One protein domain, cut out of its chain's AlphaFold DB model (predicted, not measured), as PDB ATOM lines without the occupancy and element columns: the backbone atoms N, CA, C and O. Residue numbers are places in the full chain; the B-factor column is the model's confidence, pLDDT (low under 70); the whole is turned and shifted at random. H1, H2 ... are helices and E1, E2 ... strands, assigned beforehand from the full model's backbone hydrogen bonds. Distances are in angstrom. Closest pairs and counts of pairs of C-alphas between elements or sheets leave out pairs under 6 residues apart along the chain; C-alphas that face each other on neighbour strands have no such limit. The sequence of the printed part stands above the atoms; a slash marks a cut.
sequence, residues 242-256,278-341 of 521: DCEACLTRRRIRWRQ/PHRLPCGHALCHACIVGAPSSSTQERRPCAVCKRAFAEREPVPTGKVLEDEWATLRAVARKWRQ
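Overview. This is residues 242 to 256 and 278 to 341 of the 521 residues of the protein "RING-type domain-containing protein" of Fomitopsis pinicola (strain FP-58527) (UniProt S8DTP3). A small compact body of loops, holding the short helix H2 and the small hairpin E1 and E2, has two helical arms: the long helix H3, whose residues 323 to 341 stick out, and H1, whose residues 249 to 256 stick out elsewhere. The printed part has 79 residues with three named helices and two named strands, in the order H1, H2, E1, E2, H3; the sheet E1 - E2 is antiparallel and the class is mostly helix. The whole is only just loose, close to extended, with a radius of gyration of the C-alphas of 17.2 A, and is flat, spanning 60 by 33 by 17 A.

Arrangement. H1, residues 244 to 256, and H2, residues 289 to 293, are close but not clearly touching; their closest C-alphas, those of Ala 245 and Cys 291, are 6.8 A apart. Before H2, residues 279 to 280 pair antiparallel with residues 286 to 287. E1, residues 303 to 305, and E2, residues 312 to 314, form a hairpin, antiparallel at 147 degrees, with N 304 and O 313 within hydrogen-bond range at 3.1 A. H3, residues 321 to 341, touches no helix and is apart from E1. In H1, H2 and H3 every O i to N i+4 pair is within hydrogen-bond range.

Along the chain. H1 begins at C-alpha 244 (-24.289, -6.401, -38.460) and is 18.1 A long. H2 measures 6.1 A, E1 6.6 A and E2 6.9 A. H3 is 30.0 A long and ends at C-alpha 341 (-62.281, -1.440, -17.723).

Size, cuts and confidence. The C-alphas of Gln 256 and Gln 341 are the two farthest apart, 60.8 A. Residues 257 to 277 are not printed, and C-alphas 256 and 278 are 25.7 A apart across this cut. The links H2 to E1, E1 to E2 and E2 to H3 are short. Mean pLDDT of the printed part is 76.3; 29 residues are under 70, among them 296 to 301, 315 to 325 and 334 to 341.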
ATOM      1  N   ASP A 242     -30.730  -7.888 -39.105       82.62
ATOM      2  CA  ASP A 242     -29.679  -8.891 -39.150       82.62
ATOM      3  C   ASP A 242     -28.503  -8.441 -38.274       82.62
ATOM      4  O   ASP A 242     -28.177  -7.257 -38.191       82.62
ATOM      5  N   CYS A 243     -27.811  -9.396 -37.652       86.31
ATOM      6  CA  CYS A 243     -26.567  -9.108 -36.943       86.31
ATOM      7  C   CYS A 243     -25.556  -8.436 -37.889       86.31
ATOM      8  O   CYS A 243     -25.081  -9.051 -38.850       86.31
ATOM      9  N   GLU A 244     -25.164  -7.197 -37.591       87.31
ATOM     10  CA  GLU A 244     -24.289  -6.401 -38.460       87.31
ATOM     11  C   GLU A 244     -22.887  -7.005 -38.579       87.31
ATOM     12  O   GLU A 244     -22.262  -6.936 -39.639       87.31
ATOM     13  N   ALA A 245     -22.400  -7.678 -37.532       87.19
ATOM     14  CA  ALA A 245     -21.153  -8.431 -37.612       87.19
ATOM     15  C   ALA A 245     -21.280  -9.648 -38.542       87.19
ATOM     16  O   ALA A 245     -20.362  -9.918 -39.318       87.19
ATOM     17  N   CYS A 246     -22.412 -10.360 -38.523       87.31
ATOM     18  CA  CYS A 246     -22.671 -11.455 -39.462       87.31
ATOM     19  C   CYS A 246     -22.772 -10.936 -40.902       87.31
ATOM     20  O   CYS A 246     -22.167 -11.521 -41.801       87.31
ATOM     21  N   LEU A 247     -23.465  -9.812 -41.119       86.94
ATOM     22  CA  LEU A 247     -23.536  -9.149 -42.422       86.94
ATOM     23  C   LEU A 247     -22.154  -8.710 -42.913       86.94
ATOM     24  O   LEU A 247     -21.815  -8.936 -44.074       86.94
ATOM     25  N   THR A 248     -21.332  -8.133 -42.035       87.94
ATOM     26  CA  THR A 248     -19.972  -7.689 -42.368       87.94
ATOM     27  C   THR A 248     -19.081  -8.876 -42.731       87.94
ATOM     28  O   THR A 248     -18.443  -8.853 -43.781       87.94
ATOM     29  N   ARG A 249     -19.099  -9.966 -41.947       87.25
ATOM     30  CA  ARG A 249     -18.370 -11.206 -42.282       87.25
ATOM     31  C   ARG A 249     -18.845 -11.807 -43.603       87.25
ATOM     32  O   ARG A 249     -18.019 -12.245 -44.398       87.25
ATOM     33  N   ARG A 250     -20.159 -11.796 -43.862       85.88
ATOM     34  CA  ARG A 250     -20.730 -12.239 -45.139       85.88
ATOM     35  C   ARG A 250     -20.185 -11.370 -46.277       85.88
ATOM     36  O   ARG A 250     -19.638 -11.928 -47.217       85.88
ATOM     37  N   ARG A 251     -20.223 -10.035 -46.172       86.81
ATOM     38  CA  ARG A 251     -19.657  -9.111 -47.181       86.81
ATOM     39  C   ARG A 251     -18.162  -9.329 -47.429       86.81
ATOM     40  O   ARG A 251     -17.752  -9.338 -48.583       86.81
ATOM     41  N   ILE A 252     -17.362  -9.523 -46.378       87.06
ATOM     42  CA  ILE A 252     -15.921  -9.806 -46.508       87.06
ATOM     43  C   ILE A 252     -15.709 -11.130 -47.246       87.06
ATOM     44  O   ILE A 252     -14.955 -11.167 -48.212       87.06
ATOM     45  N   ARG A 253     -16.431 -12.191 -46.859       86.06
ATOM     46  CA  ARG A 253     -16.365 -13.490 -47.542       86.06
ATOM     47  C   ARG A 253     -16.771 -13.381 -49.015       86.06
ATOM     48  O   ARG A 253     -16.131 -14.004 -49.847       86.06
ATOM     49  N   TRP A 254     -17.781 -12.575 -49.343       82.38
ATOM     50  CA  TRP A 254     -18.173 -12.312 -50.734       82.38
ATOM     51  C   TRP A 254     -17.095 -11.570 -51.535       82.38
ATOM     52  O   TRP A 254     -16.947 -11.845 -52.716       82.38
ATOM     53  N   ARG A 255     -16.339 -10.656 -50.913       86.00
ATOM     54  CA  ARG A 255     -15.232  -9.937 -51.575       86.00
ATOM     55  C   ARG A 255     -13.970 -10.784 -51.733       86.00
ATOM     56  O   ARG A 255     -13.228 -10.575 -52.680       86.00
ATOM     57  N   GLN A 256     -13.713 -11.686 -50.788       85.75
ATOM     58  CA  GLN A 256     -12.541 -12.566 -50.794       85.75
ATOM     59  C   GLN A 256     -12.776 -13.877 -51.545       85.75
ATOM     60  O   GLN A 256     -11.820 -14.603 -51.803       85.75
ATOM     61  N   PRO A 278     -30.945 -10.026 -32.262       80.56
ATOM     62  CA  PRO A 278     -29.741  -9.247 -32.034       80.56
ATOM     63  C   PRO A 278     -29.915  -8.339 -30.810       80.56
ATOM     64  O   PRO A 278     -30.960  -7.717 -30.612       80.56
ATOM     65  N   HIS A 279     -28.867  -8.237 -29.998       83.81
ATOM     66  CA  HIS A 279     -28.777  -7.275 -28.911       83.81
ATOM     67  C   HIS A 279     -28.206  -5.967 -29.456       83.81
ATOM     68  O   HIS A 279     -27.217  -5.974 -30.197       83.81
ATOM     69  N   ARG A 280     -28.806  -4.837 -29.074       82.62
ATOM     70  CA  ARG A 280     -28.227  -3.525 -29.352       82.62
ATOM     71  C   ARG A 280     -27.161  -3.195 -28.319       82.62
ATOM     72  O   ARG A 280     -27.404  -3.262 -27.119       82.62
ATOM     73  N   LEU A 281     -25.990  -2.818 -28.807       85.44
ATOM     74  CA  LEU A 281     -24.926  -2.270 -27.979       85.44
ATOM     75  C   LEU A 281     -25.153  -0.768 -27.736       85.44
ATOM     76  O   LEU A 281     -25.804  -0.118 -28.558       85.44
ATOM     77  N   PRO A 282     -24.546  -0.169 -26.691       84.50
ATOM     78  CA  PRO A 282     -24.621   1.277 -26.435       84.50
ATOM     79  C   PRO A 282     -24.146   2.151 -27.606       84.50
ATOM     80  O   PRO A 282     -24.518   3.311 -27.723       84.50
ATOM     81  N   CYS A 283     -23.335   1.594 -28.509       86.56
ATOM     82  CA  CYS A 283     -22.892   2.264 -29.727       86.56
ATOM     83  C   CYS A 283     -23.909   2.219 -30.887       86.56
ATOM     84  O   CYS A 283     -23.564   2.646 -31.986       86.56
ATOM     85  N   GLY A 284     -25.112   1.673 -30.678       85.81
ATOM     86  CA  GLY A 284     -26.203   1.599 -31.661       85.81
ATOM     87  C   GLY A 284     -26.200   0.356 -32.563       85.81
ATOM     88  O   GLY A 284     -27.233   0.042 -33.156       85.81
ATOM     89  N   HIS A 285     -25.084  -0.378 -32.628       88.88
ATOM     90  CA  HIS A 285     -24.938  -1.575 -33.466       88.88
ATOM     91  C   HIS A 285     -25.698  -2.779 -32.901       88.88
ATOM     92  O   HIS A 285     -25.740  -2.981 -31.683       88.88
ATOM     93  N   ALA A 286     -26.253  -3.605 -33.786       88.75
ATOM     94  CA  ALA A 286     -27.054  -4.776 -33.434       88.75
ATOM     95  C   ALA A 286     -26.264  -6.071 -33.693       88.75
ATOM     96  O   ALA A 286     -25.947  -6.407 -34.837       88.75
ATOM     97  N   LEU A 287     -25.930  -6.812 -32.632       88.00
ATOM     98  CA  LEU A 287     -25.123  -8.035 -32.699       88.00
ATOM     99  C   LEU A 287     -25.887  -9.239 -32.145       88.00
ATOM    100  O   LEU A 287     -26.491  -9.160 -31.082       88.00
ATOM    101  N   CYS A 288     -25.829 -10.387 -32.821       88.25
ATOM    102  CA  CYS A 288     -26.336 -11.629 -32.236       88.25
ATOM    103  C   CYS A 288     -25.478 -12.054 -31.038       88.25
ATOM    104  O   CYS A 288     -24.286 -11.739 -30.970       88.25
ATOM    105  N   HIS A 289     -26.071 -12.824 -30.126       85.69
ATOM    106  CA  HIS A 289     -25.398 -13.301 -28.919       85.69
ATOM    107  C   HIS A 289     -24.074 -14.023 -29.233       85.69
ATOM    108  O   HIS A 289     -23.046 -13.714 -28.637       85.69
ATOM    109  N   ALA A 290     -24.042 -14.874 -30.265       85.44
ATOM    110  CA  ALA A 290     -22.813 -15.531 -30.713       85.44
ATOM    111  C   ALA A 290     -21.698 -14.550 -31.139       85.44
ATOM    112  O   ALA A 290     -20.521 -14.818 -30.909       85.44
ATOM    113  N   CYS A 291     -22.038 -13.398 -31.734       86.38
ATOM    114  CA  CYS A 291     -21.052 -12.369 -32.091       86.38
ATOM    115  C   CYS A 291     -20.568 -11.553 -30.888       86.38
ATOM    116  O   CYS A 291     -19.469 -11.009 -30.949       86.38
ATOM    117  N   ILE A 292     -21.367 -11.468 -29.822       85.00
ATOM    118  CA  ILE A 292     -21.003 -10.796 -28.567       85.00
ATOM    119  C   ILE A 292     -20.103 -11.701 -27.718       85.00
ATOM    120  O   ILE A 292     -19.098 -11.244 -27.178       85.00
ATOM    121  N   VAL A 293     -20.440 -12.992 -27.630       82.75
ATOM    122  CA  VAL A 293     -19.678 -13.986 -26.861       82.75
ATOM    123  C   VAL A 293     -18.402 -14.407 -27.589       82.75
ATOM    124  O   VAL A 293     -17.367 -14.569 -26.959       82.75
ATOM    125  N   GLY A 294     -18.457 -14.557 -28.915       79.56
ATOM    126  CA  GLY A 294     -17.322 -14.997 -29.733       79.56
ATOM    127  C   GLY A 294     -16.328 -13.897 -30.113       79.56
ATOM    128  O   GLY A 294     -15.409 -14.165 -30.887       79.56
ATOM    129  N   ALA A 295     -16.510 -12.658 -29.644       72.00
ATOM    130  CA  ALA A 295     -15.471 -11.642 -29.763       72.00
ATOM    131  C   ALA A 295     -14.305 -12.054 -28.846       72.00
ATOM    132  O   ALA A 295     -14.564 -12.345 -27.680       72.00
ATOM    133  N   PRO A 296     -13.056 -12.129 -29.345       63.53
ATOM    134  CA  PRO A 296     -11.924 -12.557 -28.537       63.53
ATOM    135  C   PRO A 296     -11.735 -11.576 -27.378       63.53
ATOM    136  O   PRO A 296     -11.188 -10.491 -27.555       63.53
ATOM    137  N   SER A 297     -12.217 -11.951 -26.196       60.75
ATOM    138  CA  SER A 297     -11.878 -11.311 -24.932       60.75
ATOM    139  C   SER A 297     -10.501 -11.827 -24.533       60.75
ATOM    140  O   SER A 297     -10.360 -12.719 -23.696       60.75
ATOM    141  N   SER A 298      -9.475 -11.358 -25.238       55.72
ATOM    142  CA  SER A 298      -8.114 -11.501 -24.749       55.72
ATOM    143  C   SER A 298      -8.021 -10.661 -23.479       55.72
ATOM    144  O   SER A 298      -8.117  -9.443 -23.568       55.72
ATOM    145  N   SER A 299      -7.843 -11.343 -22.350       51.03
ATOM    146  CA  SER A 299      -7.679 -10.806 -20.995       51.03
ATOM    147  C   SER A 299      -8.940 -10.262 -20.313       51.03
ATOM    148  O   SER A 299      -9.942  -9.917 -20.933       51.03
ATOM    149  N   THR A 300      -8.872 -10.275 -18.985       59.88
ATOM    150  CA  THR A 300      -9.826  -9.898 -17.928       59.88
ATOM    151  C   THR A 300     -10.347  -8.454 -17.992       59.88
ATOM    152  O   THR A 300     -10.711  -7.877 -16.971       59.88
ATOM    153  N   GLN A 301     -10.378  -7.832 -19.170       60.59
ATOM    154  CA  GLN A 301     -10.894  -6.484 -19.340       60.59
ATOM    155  C   GLN A 301     -12.411  -6.466 -19.148       60.59
ATOM    156  O   GLN A 301     -13.159  -7.036 -19.940       60.59
ATOM    157  N   GLU A 302     -12.860  -5.685 -18.165       72.69
ATOM    158  CA  GLU A 302     -14.264  -5.332 -17.885       72.69
ATOM    159  C   GLU A 302     -14.986  -4.627 -19.057       72.69
ATOM    160  O   GLU A 302     -16.123  -4.161 -18.933       72.69
ATOM    161  N   ARG A 303     -14.319  -4.471 -20.209       81.31
ATOM    162  CA  ARG A 303     -14.836  -3.768 -21.377       81.31
ATOM    163  C   ARG A 303     -14.686  -4.615 -22.628       81.31
ATOM    164  O   ARG A 303     -13.578  -4.897 -23.075       81.31
ATOM    165  N   ARG A 304     -15.813  -4.947 -23.256       80.44
ATOM    166  CA  ARG A 304     -15.824  -5.644 -24.549       80.44
ATOM    167  C   ARG A 304     -15.881  -4.627 -25.694       80.44
ATOM    168  O   ARG A 304     -16.676  -3.688 -25.628       80.44
ATOM    169  N   PRO A 305     -15.077  -4.775 -26.761       87.75
ATOM    170  CA  PRO A 305     -15.185  -3.928 -27.942       87.75
ATOM    171  C   PRO A 305     -16.340  -4.373 -28.847       87.75
ATOM    172  O   PRO A 305     -16.559  -5.561 -29.089       87.75
ATOM    173  N   CYS A 306     -17.066  -3.414 -29.421       87.75
ATOM    174  CA  CYS A 306     -18.048  -3.688 -30.466       87.75
ATOM    175  C   CYS A 306     -17.370  -4.326 -31.692       87.75
ATOM    176  O   CYS A 306     -16.411  -3.780 -32.236       87.75
ATOM    177  N   ALA A 307     -17.902  -5.443 -32.199       87.00
ATOM    178  CA  ALA A 307     -17.329  -6.126 -33.361       87.00
ATOM    179  C   ALA A 307     -17.318  -5.263 -34.643       87.00
ATOM    180  O   ALA A 307     -16.440  -5.469 -35.486       87.00
ATOM    181  N   VAL A 308     -18.254  -4.309 -34.760       88.12
ATOM    182  CA  VAL A 308     -18.440  -3.423 -35.923       88.12
ATOM    183  C   VAL A 308     -17.599  -2.151 -35.798       88.12
ATOM    184  O   VAL A 308     -16.713  -1.938 -36.616       88.12
ATOM    185  N   CYS A 309     -17.818  -1.330 -34.762       90.06
ATOM    186  CA  CYS A 309     -17.150  -0.024 -34.627       90.06
ATOM    187  C   CYS A 309     -15.966   0.012 -33.654       90.06
ATOM    188  O   CYS A 309     -15.414   1.082 -33.421       90.06
ATOM    189  N   LYS A 310     -15.609  -1.121 -33.036       89.62
ATOM    190  CA  LYS A 310     -14.494  -1.270 -32.080       89.62
ATOM    191  C   LYS A 310     -14.577  -0.435 -30.794       89.62
ATOM    192  O   LYS A 310     -13.727  -0.606 -29.930       89.62
ATOM    193  N   ARG A 311     -15.616   0.388 -30.599       88.06
ATOM    194  CA  ARG A 311     -15.847   1.109 -29.335       88.06
ATOM    195  C   ARG A 311     -16.048   0.121 -28.185       88.06
ATOM    196  O   ARG A 311     -16.886  -0.778 -28.293       88.06
ATOM    197  N   ALA A 312     -15.287   0.303 -27.111       86.69
ATOM    198  CA  ALA A 312     -15.391  -0.478 -25.887       86.69
ATOM    199  C   ALA A 312     -16.624  -0.052 -25.077       86.69
ATOM    200  O   ALA A 312     -16.916   1.138 -24.972       86.69
ATOM    201  N   PHE A 313     -17.346  -1.013 -24.508       81.06
ATOM    202  CA  PHE A 313     -18.463  -0.761 -23.600       81.06
ATOM    203  C   PHE A 313     -18.270  -1.559 -22.312       81.06
ATOM    204  O   PHE A 313     -17.747  -2.673 -22.351       81.06
ATOM    205  N   ALA A 314     -18.660  -0.967 -21.180       77.75
ATOM    206  CA  ALA A 314     -18.632  -1.640 -19.885       77.75
ATOM    207  C   ALA A 314     -19.513  -2.891 -19.937       77.75
ATOM    208  O   ALA A 314     -20.600  -2.849 -20.524       77.75
ATOM    209  N   GLU A 315     -19.041  -3.985 -19.340       65.62
ATOM    210  CA  GLU A 315     -19.730  -5.273 -19.255       65.62
ATOM    211  C   GLU A 315     -20.955  -5.179 -18.324       65.62
ATOM    212  O   GLU A 315     -21.034  -5.792 -17.269       65.62
ATOM    213  N   ARG A 316     -21.951  -4.376 -18.710       63.53
ATOM    214  CA  ARG A 316     -23.327  -4.625 -18.291       63.53
ATOM    215  C   ARG A 316     -23.861  -5.729 -19.180       63.53
ATOM    216  O   ARG A 316     -23.731  -5.649 -20.404       63.53
ATOM    217  N   GLU A 317     -24.438  -6.750 -18.555       61.94
ATOM    218  CA  GLU A 317     -25.089  -7.853 -19.252       61.94
ATOM    219  C   GLU A 317     -25.995  -7.269 -20.350       61.94
ATOM    220  O   GLU A 317     -26.838  -6.414 -20.048       61.94
ATOM    221  N   PRO A 318     -25.769  -7.612 -21.634       61.75
ATOM    222  CA  PRO A 318     -26.486  -6.993 -22.734       61.75
ATOM    223  C   PRO A 318     -27.967  -7.304 -22.565       61.75
ATOM    224  O   PRO A 318     -28.397  -8.437 -22.795       61.75
ATOM    225  N   VAL A 319     -28.739  -6.295 -22.154       59.69
ATOM    226  CA  VAL A 319     -30.165  -6.463 -21.892       59.69
ATOM    227  C   VAL A 319     -30.793  -7.017 -23.169       59.69
ATOM    228  O   VAL A 319     -30.634  -6.416 -24.239       59.69
ATOM    229  N   PRO A 320     -31.444  -8.191 -23.119       61.31
ATOM    230  CA  PRO A 320     -32.148  -8.710 -24.275       61.31
ATOM    231  C   PRO A 320     -33.142  -7.641 -24.718       61.31
ATOM    232  O   PRO A 320     -33.984  -7.224 -23.924       61.31
ATOM    233  N   THR A 321     -33.063  -7.205 -25.973       61.31
ATOM    234  CA  THR A 321     -33.997  -6.231 -26.568       61.31
ATOM    235  C   THR A 321     -35.454  -6.652 -26.358       61.31
ATOM    236  O   THR A 321     -36.319  -5.806 -26.176       61.31
ATOM    237  N   GLY A 322     -35.715  -7.962 -26.266       61.75
ATOM    238  CA  GLY A 322     -37.023  -8.506 -25.907       61.75
ATOM    239  C   GLY A 322     -37.504  -8.193 -24.483       61.75
ATOM    240  O   GLY A 322     -38.699  -8.018 -24.316       61.75
ATOM    241  N   LYS A 323     -36.628  -8.093 -23.469       58.06
ATOM    242  CA  LYS A 323     -37.043  -7.830 -22.075       58.06
ATOM    243  C   LYS A 323     -37.451  -6.371 -21.854       58.06
ATOM    244  O   LYS A 323     -38.497  -6.136 -21.270       58.06
ATOM    245  N   VAL A 324     -36.678  -5.414 -22.382       59.69
ATOM    246  CA  VAL A 324     -37.023  -3.976 -22.291       59.69
ATOM    247  C   VAL A 324     -38.361  -3.705 -22.974       59.69
ATOM    248  O   VAL A 324     -39.226  -3.041 -22.413       59.69
ATOM    249  N   LEU A 325     -38.562  -4.299 -24.153       62.69
ATOM    250  CA  LEU A 325     -39.834  -4.206 -24.857       62.69
ATOM    251  C   LEU A 325     -40.964  -4.871 -24.060       62.69
ATOM    252  O   LEU A 325     -42.044  -4.303 -23.990       62.69
ATOM    253  N   GLU A 326     -40.753  -6.037 -23.443       71.31
ATOM    254  CA  GLU A 326     -41.805  -6.734 -22.686       71.31
ATOM    255  C   GLU A 326     -42.307  -5.921 -21.482       71.31
ATOM    256  O   GLU A 326     -43.515  -5.905 -21.239       71.31
ATOM    257  N   ASP A 327     -41.421  -5.205 -20.783       66.56
ATOM    258  CA  ASP A 327     -41.773  -4.332 -19.653       66.56
ATOM    259  C   ASP A 327     -42.550  -3.085 -20.119       66.56
ATOM    260  O   ASP A 327     -43.588  -2.720 -19.548       66.56
ATOM    261  N   GLU A 328     -42.125  -2.469 -21.225       69.00
ATOM    262  CA  GLU A 328     -42.868  -1.382 -21.876       69.00
ATOM    263  C   GLU A 328     -44.246  -1.867 -22.364       69.00
ATOM    264  O   GLU A 328     -45.268  -1.207 -22.149       69.00
ATOM    265  N   TRP A 329     -44.316  -3.073 -22.934       64.44
ATOM    266  CA  TRP A 329     -45.556  -3.731 -23.345       64.44
ATOM    267  C   TRP A 329     -46.431  -4.138 -22.164       64.44
ATOM    268  O   TRP A 329     -47.655  -4.128 -22.286       64.44
ATOM    269  N   ALA A 330     -45.859  -4.535 -21.031       70.06
ATOM    270  CA  ALA A 330     -46.607  -4.818 -19.813       70.06
ATOM    271  C   ALA A 330     -47.278  -3.536 -19.311       70.06
ATOM    272  O   ALA A 330     -48.466  -3.555 -18.981       70.06
ATOM    273  N   THR A 331     -46.557  -2.414 -19.371       70.12
ATOM    274  CA  THR A 331     -47.067  -1.086 -19.022       70.12
ATOM    275  C   THR A 331     -48.177  -0.646 -19.983       70.12
ATOM    276  O   THR A 331     -49.275  -0.305 -19.543       70.12
ATOM    277  N   LEU A 332     -47.964  -0.755 -21.301       66.19
ATOM    278  CA  LEU A 332     -48.984  -0.448 -22.313       66.19
ATOM    279  C   LEU A 332     -50.214  -1.362 -22.218       66.19
ATOM    280  O   LEU A 332     -51.340  -0.878 -22.307       66.19
ATOM    281  N   ARG A 333     -50.044  -2.668 -21.969       75.31
ATOM    282  CA  ARG A 333     -51.158  -3.604 -21.726       75.31
ATOM    283  C   ARG A 333     -51.886  -3.302 -20.420       75.31
ATOM    284  O   ARG A 333     -53.091  -3.528 -20.342       75.31
ATOM    285  N   ALA A 334     -51.198  -2.825 -19.385       69.62
ATOM    286  CA  ALA A 334     -51.834  -2.393 -18.142       69.62
ATOM    287  C   ALA A 334     -52.681  -1.131 -18.363       69.62
ATOM    288  O   ALA A 334     -53.823  -1.084 -17.910       69.62
ATOM    289  N   VAL A 335     -52.172  -0.155 -19.124       65.69
ATOM    290  CA  VAL A 335     -52.939   1.034 -19.529       65.69
ATOM    291  C   VAL A 335     -54.137   0.626 -20.386       65.69
ATOM    292  O   VAL A 335     -55.261   0.973 -20.045       65.69
ATOM    293  N   ALA A 336     -53.940  -0.187 -21.425       64.88
ATOM    294  CA  ALA A 336     -55.030  -0.667 -22.274       64.88
ATOM    295  C   ALA A 336     -56.095  -1.442 -21.479       64.88
ATOM    296  O   ALA A 336     -57.283  -1.261 -21.722       64.88
ATOM    297  N   ARG A 337     -55.701  -2.258 -20.489       68.38
ATOM    298  CA  ARG A 337     -56.642  -2.937 -19.581       68.38
ATOM    299  C   ARG A 337     -57.422  -1.957 -18.706       68.38
ATOM    300  O   ARG A 337     -58.629  -2.122 -18.595       68.38
ATOM    301  N   LYS A 338     -56.775  -0.929 -18.143       67.38
ATOM    302  CA  LYS A 338     -57.465   0.133 -17.389       67.38
ATOM    303  C   LYS A 338     -58.467   0.886 -18.262       67.38
ATOM    304  O   LYS A 338     -59.585   1.114 -17.829       67.38
ATOM    305  N   TRP A 339     -58.100   1.215 -19.498       66.12
ATOM    306  CA  TRP A 339     -59.013   1.852 -20.449       66.12
ATOM    307  C   TRP A 339     -60.174   0.938 -20.824       66.12
ATOM    308  O   TRP A 339     -61.312   1.372 -20.808       66.12
ATOM    309  N   ARG A 340     -59.916  -0.352 -21.054       65.06
ATOM    310  CA  ARG A 340     -60.967  -1.332 -21.342       65.06
ATOM    311  C   ARG A 340     -61.934  -1.531 -20.169       65.06
ATOM    312  O   ARG A 340     -63.106  -1.783 -20.395       65.06
ATOM    313  N   GLN A 341     -61.448  -1.424 -18.932       65.62
ATOM    314  CA  GLN A 341     -62.281  -1.440 -17.723       65.62
ATOM    315  C   GLN A 341     -63.096  -0.150 -17.550       65.62
ATOM    316  O   GLN A 341     -64.157  -0.192 -16.939       65.62
TER     317      GLN A 341